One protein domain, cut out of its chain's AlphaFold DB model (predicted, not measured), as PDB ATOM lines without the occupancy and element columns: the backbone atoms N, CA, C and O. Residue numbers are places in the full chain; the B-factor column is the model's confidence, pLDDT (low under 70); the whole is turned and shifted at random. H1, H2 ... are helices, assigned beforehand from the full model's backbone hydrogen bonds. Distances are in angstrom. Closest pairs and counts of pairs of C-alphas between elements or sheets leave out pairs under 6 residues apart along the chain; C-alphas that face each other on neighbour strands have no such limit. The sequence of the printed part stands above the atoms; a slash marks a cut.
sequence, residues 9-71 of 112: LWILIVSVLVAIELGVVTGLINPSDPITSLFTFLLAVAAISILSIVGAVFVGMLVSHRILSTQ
ATOM      1  N   LEU A   9      15.026 -59.315  57.766       77.31
ATOM      2  CA  LEU A   9      16.493 -59.253  57.852       77.31
ATOM      3  C   LEU A   9      16.962 -58.110  58.762       77.31
ATOM      4  O   LEU A   9      17.882 -58.295  59.552       77.31
ATOM      5  N   TRP A  10      16.298 -56.953  58.693       71.44
ATOM      6  CA  TRP A  10      16.616 -55.811  59.548       71.44
ATOM      7  C   TRP A  10      16.324 -56.089  61.026       71.44
ATOM      8  O   TRP A  10      17.197 -55.882  61.867       71.44
ATOM      9  N   ILE A  11      15.137 -56.622  61.343       81.56
ATOM     10  CA  ILE A  11      14.771 -56.978  62.725       81.56
ATOM     11  C   ILE A  11      15.764 -57.993  63.298       81.56
ATOM     12  O   ILE A  11      16.151 -57.876  64.458       81.56
ATOM     13  N   LEU A  12      16.216 -58.953  62.487       83.44
ATOM     14  CA  LEU A  12      17.206 -59.942  62.903       83.44
ATOM     15  C   LEU A  12      18.555 -59.290  63.241       83.44
ATOM     16  O   LEU A  12      19.103 -59.564  64.306       83.44
ATOM     17  N   ILE A  13      19.063 -58.394  62.390       79.81
ATOM     18  CA  ILE A  13      20.331 -57.682  62.631       79.81
ATOM     19  C   ILE A  13      20.244 -56.824  63.900       79.81
ATOM     20  O   ILE A  13      21.130 -56.890  64.750       79.81
ATOM     21  N   VAL A  14      19.157 -56.063  64.061       79.94
ATOM     22  CA  VAL A  14      18.934 -55.223  65.248       79.94
ATOM     23  C   VAL A  14      18.811 -56.080  66.506       79.94
ATOM     24  O   VAL A  14      19.419 -55.760  67.522       79.94
ATOM     25  N   SER A  15      18.089 -57.202  66.439       82.25
ATOM     26  CA  SER A  15      17.935 -58.127  67.564       82.25
ATOM     27  C   SER A  15      19.264 -58.740  68.003       82.25
ATOM     28  O   SER A  15      19.493 -58.871  69.203       82.25
ATOM     29  N   VAL A  16      20.129 -59.127  67.059       83.88
ATOM     30  CA  VAL A  16      21.456 -59.676  67.377       83.88
ATOM     31  C   VAL A  16      22.329 -58.610  68.036       83.88
ATOM     32  O   VAL A  16      22.981 -58.900  69.034       83.88
ATOM     33  N   LEU A  17      22.297 -57.368  67.543       75.94
ATOM     34  CA  LEU A  17      23.073 -56.280  68.139       75.94
ATOM     35  C   LEU A  17      22.602 -55.933  69.556       75.94
ATOM     36  O   LEU A  17      23.418 -55.819  70.462       75.94
ATOM     37  N   VAL A  18      21.286 -55.828  69.764       82.12
ATOM     38  CA  VAL A  18      20.702 -55.565  71.089       82.12
ATOM     39  C   VAL A  18      21.052 -56.679  72.077       82.12
ATOM     40  O   VAL A  18      21.313 -56.394  73.242       82.12
ATOM     41  N   ALA A  19      21.112 -57.936  71.626       80.38
ATOM     42  CA  ALA A  19      21.548 -59.048  72.465       80.38
ATOM     43  C   ALA A  19      23.025 -58.924  72.887       80.38
ATOM     44  O   ALA A  19      23.354 -59.229  74.032       80.38
ATOM     45  N   ILE A  20      23.898 -58.442  71.996       72.69
ATOM     46  CA  ILE A  20      25.316 -58.193  72.306       72.69
ATOM     47  C   ILE A  20      25.450 -57.050  73.323       72.69
ATOM     48  O   ILE A  20      26.127 -57.215  74.335       72.69
ATOM     49  N   GLU A  21      24.754 -55.931  73.104       68.94
ATOM     50  CA  GLU A  21      24.738 -54.786  74.029       68.94
ATOM     51  C   GLU A  21      24.192 -55.178  75.411       68.94
ATOM     52  O   GLU A  21      24.785 -54.855  76.440       68.94
ATOM     53  N   LEU A  22      23.106 -55.958  75.465       71.88
ATOM     54  CA  LEU A  22      22.569 -56.486  76.724       71.88
ATOM     55  C   LEU A  22      23.551 -57.428  77.425       71.88
ATOM     56  O   LEU A  22      23.656 -57.380  78.649       71.88
ATOM     57  N   GLY A  23      24.291 -58.257  76.685       69.81
ATOM     58  CA  GLY A  23      25.335 -59.120  77.251       69.81
ATOM     59  C   GLY A  23      26.476 -58.330  77.902       69.81
ATOM     60  O   GLY A  23      27.028 -58.755  78.917       69.81
ATOM     61  N   VAL A  24      26.780 -57.150  77.361       64.69
ATOM     62  CA  VAL A  24      27.760 -56.215  77.921       64.69
ATOM     63  C   VAL A  24      27.200 -55.484  79.150       64.69
ATOM     64  O   VAL A  24      27.858 -55.438  80.187       64.69
ATOM     65  N   VAL A  25      25.970 -54.964  79.075       63.75
ATOM     66  CA  VAL A  25      25.324 -54.202  80.165       63.75
ATOM     67  C   VAL A  25      24.984 -55.078  81.376       63.75
ATOM     68  O   VAL A  25      25.068 -54.616  82.511       63.75
ATOM     69  N   THR A  26      24.620 -56.346  81.166       65.50
ATOM     70  CA  THR A  26      24.275 -57.282  82.256       65.50
ATOM     71  C   THR A  26      25.485 -57.778  83.054       65.50
ATOM     72  O   THR A  26      25.308 -58.515  84.021       65.50
ATOM     73  N   GLY A  27      26.709 -57.367  82.700       58.72
ATOM     74  CA  GLY A  27      27.911 -57.675  83.482       58.72
ATOM     75  C   GLY A  27      28.395 -59.124  83.361       58.72
ATOM     76  O   GLY A  27      29.246 -59.550  84.138       58.72
ATOM     77  N   LEU A  28      27.904 -59.887  82.375       56.50
ATOM     78  CA  LEU A  28      28.451 -61.208  82.025       56.50
ATOM     79  C   LEU A  28      29.906 -61.117  81.523       56.50
ATOM     80  O   LEU A  28      30.662 -62.079  81.641       56.50
ATOM     81  N   ILE A  29      30.315 -59.943  81.028       55.22
ATOM     82  CA  ILE A  29      31.702 -59.560  80.751       55.22
ATOM     83  C   ILE A  29      32.086 -58.528  81.812       55.22
ATOM     84  O   ILE A  29      31.816 -57.348  81.635       55.22
ATOM     85  N   ASN A  30      32.647 -58.965  82.943       57.59
ATOM     86  CA  ASN A  30      33.104 -58.072  84.014       57.59
ATOM     87  C   ASN A  30      34.462 -57.452  83.650       57.59
ATOM     88  O   ASN A  30      35.463 -58.171  83.658       57.59
ATOM     89  N   PRO A  31      34.556 -56.135  83.404       55.69
ATOM     90  CA  PRO A  31      35.821 -55.439  83.374       55.69
ATOM     91  C   PRO A  31      36.034 -54.868  84.775       55.69
ATOM     92  O   PRO A  31      35.598 -53.763  85.084       55.69
ATOM     93  N   SER A  32      36.689 -55.627  85.648       59.41
ATOM     94  CA  SER A  32      37.124 -55.141  86.966       59.41
ATOM     95  C   SER A  32      38.105 -53.954  86.879       59.41
ATOM     96  O   SER A  32      38.422 -53.359  87.905       59.41
ATOM     97  N   ASP A  33      38.529 -53.572  85.667       69.56
ATOM     98  CA  ASP A  33      39.373 -52.418  85.379       69.56
ATOM     99  C   ASP A  33      38.589 -51.217  84.790       69.56
ATOM    100  O   ASP A  33      37.891 -51.356  83.770       69.56
ATOM    101  N   PRO A  34      38.771 -49.995  85.338       69.31
ATOM    102  CA  PRO A  34      38.145 -48.761  84.842       69.31
ATOM    103  C   PRO A  34      38.441 -48.470  83.365       69.31
ATOM    104  O   PRO A  34      37.603 -47.924  82.647       69.31
ATOM    105  N   ILE A  35      39.631 -48.859  82.898       71.88
ATOM    106  CA  ILE A  35      40.084 -48.648  81.517       71.88
ATOM    107  C   ILE A  35      39.245 -49.487  80.551       71.88
ATOM    108  O   ILE A  35      38.771 -48.979  79.537       71.88
ATOM    109  N   THR A  36      39.007 -50.757  80.882       72.62
ATOM    110  CA  THR A  36      38.165 -51.639  80.070       72.62
ATOM    111  C   THR A  36      36.701 -51.213  80.087       72.62
ATOM    112  O   THR A  36      36.079 -51.217  79.032       72.62
ATOM    113  N   SER A  37      36.165 -50.747  81.222       72.38
ATOM    114  CA  SER A  37      34.797 -50.205  81.271       72.38
ATOM    115  C   SER A  37      34.627 -48.983  80.365       72.38
ATOM    116  O   SER A  37      33.609 -48.862  79.681       72.38
ATOM    117  N   LEU A  38      35.614 -48.085  80.347       75.88
ATOM    118  CA  LEU A  38      35.595 -46.906  79.487       75.88
ATOM    119  C   LEU A  38      35.710 -47.304  78.010       75.88
ATOM    120  O   LEU A  38      34.958 -46.802  77.179       75.88
ATOM    121  N   PHE A  39      36.589 -48.255  77.686       76.19
ATOM    122  CA  PHE A  39      36.734 -48.775  76.327       76.19
ATOM    123  C   PHE A  39      35.445 -49.432  75.816       76.19
ATOM    124  O   PHE A  39      35.004 -49.152  74.703       76.19
ATOM    125  N   THR A  40      34.795 -50.244  76.650       76.44
ATOM    126  CA  THR A  40      33.511 -50.876  76.343       76.44
ATOM    127  C   THR A  40      32.400 -49.845  76.143       76.44
ATOM    128  O   THR A  40      31.627 -49.965  75.196       76.44
ATOM    129  N   PHE A  41      32.349 -48.797  76.970       79.12
ATOM    130  CA  PHE A  41      31.395 -47.702  76.794       79.12
ATOM    131  C   PHE A  41      31.604 -46.956  75.469       79.12
ATOM    132  O   PHE A  41      30.642 -46.730  74.733       79.12
ATOM    133  N   LEU A  42      32.850 -46.619  75.121       84.19
ATOM    134  CA  LEU A  42      33.160 -45.995  73.830       84.19
ATOM    135  C   LEU A  42      32.777 -46.895  72.651       84.19
ATOM    136  O   LEU A  42      32.236 -46.402  71.660       84.19
ATOM    137  N   LEU A  43      33.030 -48.200  72.763       78.69
ATOM    138  CA  LEU A  43      32.678 -49.170  71.732       78.69
ATOM    139  C   LEU A  43      31.155 -49.266  71.546       78.69
ATOM    140  O   LEU A  43      30.688 -49.232  70.409       78.69
ATOM    141  N   ALA A  44      30.391 -49.306  72.640       79.62
ATOM    142  CA  ALA A  44      28.928 -49.309  72.614       79.62
ATOM    143  C   ALA A  44      28.372 -48.025  71.977       79.62
ATOM    144  O   ALA A  44      27.539 -48.073  71.075       79.62
ATOM    145  N   VAL A  45      28.887 -46.854  72.366       84.50
ATOM    146  CA  VAL A  45      28.470 -45.572  71.770       84.50
ATOM    147  C   VAL A  45      28.783 -45.528  70.271       84.50
ATOM    148  O   VAL A  45      27.945 -45.087  69.480       84.50
ATOM    149  N   ALA A  46      29.955 -46.014  69.857       83.38
ATOM    150  CA  ALA A  46      30.314 -46.102  68.444       83.38
ATOM    151  C   ALA A  46      29.385 -47.060  67.678       83.38
ATOM    152  O   ALA A  46      28.893 -46.708  66.603       83.38
ATOM    153  N   ALA A  47      29.091 -48.232  68.247       81.12
ATOM    154  CA  ALA A  47      28.186 -49.217  67.662       81.12
ATOM    155  C   ALA A  47      26.759 -48.663  67.505       81.12
ATOM    156  O   ALA A  47      26.191 -48.722  66.411       81.12
ATOM    157  N   ILE A  48      26.214 -48.043  68.556       85.44
ATOM    158  CA  ILE A  48      24.889 -47.405  68.545       85.44
ATOM    159  C   ILE A  48      24.840 -46.262  67.522       85.44
ATOM    160  O   ILE A  48      23.854 -46.133  66.795       85.44
ATOM    161  N   SER A  49      25.897 -45.453  67.417       86.62
ATOM    162  CA  SER A  49      25.970 -44.348  66.451       86.62
ATOM    163  C   SER A  49      25.902 -44.844  65.002       86.62
ATOM    164  O   SER A  49      25.077 -44.371  64.215       86.62
ATOM    165  N   ILE A  50      26.693 -45.868  64.660       85.94
ATOM    166  CA  ILE A  50      26.654 -46.498  63.332       85.94
ATOM    167  C   ILE A  50      25.260 -47.077  63.064       85.94
ATOM    168  O   ILE A  50      24.691 -46.860  61.989       85.94
ATOM    169  N   LEU A  51      24.674 -47.759  64.053       80.19
ATOM    170  CA  LEU A  51      23.340 -48.342  63.930       80.19
ATOM    171  C   LEU A  51      22.262 -47.270  63.718       80.19
ATOM    172  O   LEU A  51      21.353 -47.468  62.913       80.19
ATOM    173  N   SER A  52      22.387 -46.120  64.381       85.62
ATOM    174  CA  SER A  52      21.484 -44.979  64.229       85.62
ATOM    175  C   SER A  52      21.527 -44.404  62.813       85.62
ATOM    176  O   SER A  52      20.476 -44.134  62.232       85.62
ATOM    177  N   ILE A  53      22.718 -44.263  62.220       87.00
ATOM    178  CA  ILE A  53      22.864 -43.790  60.834       87.00
ATOM    179  C   ILE A  53      22.177 -44.762  59.869       87.00
ATOM    180  O   ILE A  53      21.371 -44.346  59.035       87.00
ATOM    181  N   VAL A  54      22.443 -46.063  60.012       82.06
ATOM    182  CA  VAL A  54      21.817 -47.096  59.171       82.06
ATOM    183  C   VAL A  54      20.297 -47.107  59.360       82.06
ATOM    184  O   VAL A  54      19.557 -47.151  58.376       82.06
ATOM    185  N   GLY A  55      19.818 -47.006  60.603       81.12
ATOM    186  CA  GLY A  55      18.395 -46.916  60.929       81.12
ATOM    187  C   GLY A  55      17.719 -45.701  60.292       81.12
ATOM    188  O   GLY A  55      16.664 -45.845  59.674       81.12
ATOM    189  N   ALA A  56      18.347 -44.526  60.361       85.50
ATOM    190  CA  ALA A  56      17.835 -43.297  59.760       85.50
ATOM    191  C   ALA A  56      17.728 -43.399  58.230       85.50
ATOM    192  O   ALA A  56      16.688 -43.056  57.661       85.50
ATOM    193  N   VAL A  57      18.757 -43.936  57.563       86.19
ATOM    194  CA  VAL A  57      18.736 -44.178  56.108       86.19
ATOM    195  C   VAL A  57      17.607 -45.140  55.733       86.19
ATOM    196  O   VAL A  57      16.893 -44.914  54.756       86.19
ATOM    197  N   PHE A  58      17.399 -46.188  56.530       76.69
ATOM    198  CA  PHE A  58      16.367 -47.187  56.268       76.69
ATOM    199  C   PHE A  58      14.949 -46.625  56.425       76.69
ATOM    200  O   PHE A  58      14.086 -46.871  55.580       76.69
ATOM    201  N   VAL A  59      14.714 -45.819  57.466       79.50
ATOM    202  CA  VAL A  59      13.451 -45.086  57.641       79.50
ATOM    203  C   VAL A  59      13.226 -44.140  56.463       79.50
ATOM    204  O   VAL A  59      12.142 -44.153  55.880       79.50
ATOM    205  N   GLY A  60      14.252 -43.392  56.048       79.44
ATOM    206  CA  GLY A  60      14.181 -42.513  54.879       79.44
ATOM    207  C   GLY A  60      13.805 -43.264  53.598       79.44
ATOM    208  O   GLY A  60      12.954 -42.801  52.835       79.44
ATOM    209  N   MET A  61      14.363 -44.460  53.396       80.81
ATOM    210  CA  MET A  61      14.057 -45.309  52.244       80.81
ATOM    211  C   MET A  61      12.622 -45.855  52.286       80.81
ATOM    212  O   MET A  61      11.921 -45.800  51.275       80.81
ATOM    213  N   LEU A  62      12.151 -46.336  53.442       73.50
ATOM    214  CA  LEU A  62      10.779 -46.838  53.604       73.50
ATOM    215  C   LEU A  62       9.731 -45.735  53.439       73.50
ATOM    216  O   LEU A  62       8.700 -45.962  52.805       73.50
ATOM    217  N   VAL A  63       9.991 -44.547  53.984       75.12
ATOM    218  CA  VAL A  63       9.112 -43.382  53.828       75.12
ATOM    219  C   VAL A  63       9.081 -42.940  52.367       75.12
ATOM    220  O   VAL A  63       7.995 -42.785  51.813       75.12
ATOM    221  N   SER A  64      10.242 -42.839  51.713       71.62
ATOM    222  CA  SER A  64      10.334 -42.498  50.286       71.62
ATOM    223  C   SER A  64       9.580 -43.498  49.411       71.62
ATOM    224  O   SER A  64       8.767 -43.097  48.585       71.62
ATOM    225  N   HIS A  65       9.777 -44.799  49.631       67.00
ATOM    226  CA  HIS A  65       9.067 -45.836  48.885       67.00
ATOM    227  C   HIS A  65       7.559 -45.801  49.154       67.00
ATOM    228  O   HIS A  65       6.771 -45.998  48.235       67.00
ATOM    229  N   ARG A  66       7.129 -45.548  50.398       65.19
ATOM    230  CA  ARG A  66       5.700 -45.431  50.723       65.19
ATOM    231  C   ARG A  66       5.072 -44.240  50.006       65.19
ATOM    232  O   ARG A  66       4.019 -44.425  49.417       65.19
ATOM    233  N   ILE A  67       5.731 -43.080  50.013       60.94
ATOM    234  CA  ILE A  67       5.257 -41.855  49.353       60.94
ATOM    235  C   ILE A  67       5.216 -42.034  47.829       60.94
ATOM    236  O   ILE A  67       4.184 -41.769  47.213       60.94
ATOM    237  N   LEU A  68       6.299 -42.543  47.233       59.91
ATOM    238  CA  LEU A  68       6.403 -42.767  45.788       59.91
ATOM    239  C   LEU A  68       5.444 -43.862  45.304       59.91
ATOM    240  O   LEU A  68       4.837 -43.726  44.251       59.91
ATOM    241  N   SER A  69       5.233 -44.920  46.089       57.78
ATOM    242  CA  SER A  69       4.272 -45.978  45.752       57.78
ATOM    243  C   SER A  69       2.812 -45.538  45.910       57.78
ATOM    244  O   SER A  69       1.936 -46.175  45.329       57.78
ATOM    245  N   THR A  70       2.530 -44.489  46.691       55.25
ATOM    246  CA  THR A  70       1.198 -43.867  46.772       55.25
ATOM    247  C   THR A  70       0.957 -42.786  45.726       55.25
ATOM    248  O   THR A  70      -0.152 -42.262  45.675       55.25
ATOM    249  N   GLN A  71       1.923 -42.482  44.850       57.91
ATOM    250  CA  GLN A  71       1.620 -41.789  43.597       57.91
ATOM    251  C   GLN A  71       0.908 -42.762  42.644       57.91
ATOM    252  O   GLN A  71       1.414 -43.152  41.597       57.91
TER     253      GLN A  71
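AT A GLANCE: This is residues 9 to 71 of the 112 residues of an uncharacterized protein of Euryarchaeota archaeon (UniProt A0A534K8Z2). One long helix, H2, makes the length of a rod, and the shorter H1 runs back beside part of it, loosely, with a loop joining them at one end. Residues 59 to 71, of which 59 to 69 belong to H2, stick out beyond this body. The printed part has 63 residues with two named helices, H1 then H2, and no named strand; the class is all helix. It is extended, with a radius of gyration of the C-alphas of 16.5 A and spans of 58 by 18 by 11 A.

HOW THE PARTS SIT: H2, residues 34 to 69, and H1, residues 9 to 25, are close but not clearly touching, with 1 pair of C-alphas within 8 A. Their closest C-alphas, those of Glu 21 and Ala 44, are 7.0 A apart. They run opposite ways at a shallow tilt of 20 degrees. In H1 and H2 every O i to N i+4 pair is within hydrogen-bond range.

IN THESE COORDINATES: H2 measures 51.8 A from C-alpha 34 at (38.145, -48.761, 84.842) to C-alpha 69 at (4.272, -45.978, 45.752). H1 measures 24.5 A and begins at C-alpha 9, (16.493, -59.253, 57.852).

THE WHOLE: The two farthest C-alphas, of Ser 32 and Gln 71, are 57.6 A apart. The printed part has no cut, and the link from H1 to H2 is short, with 8 residues. Mean pLDDT of the printed part is 74.0; residue 21, residues 23 to 34 and residues 65 to 71 are under 70.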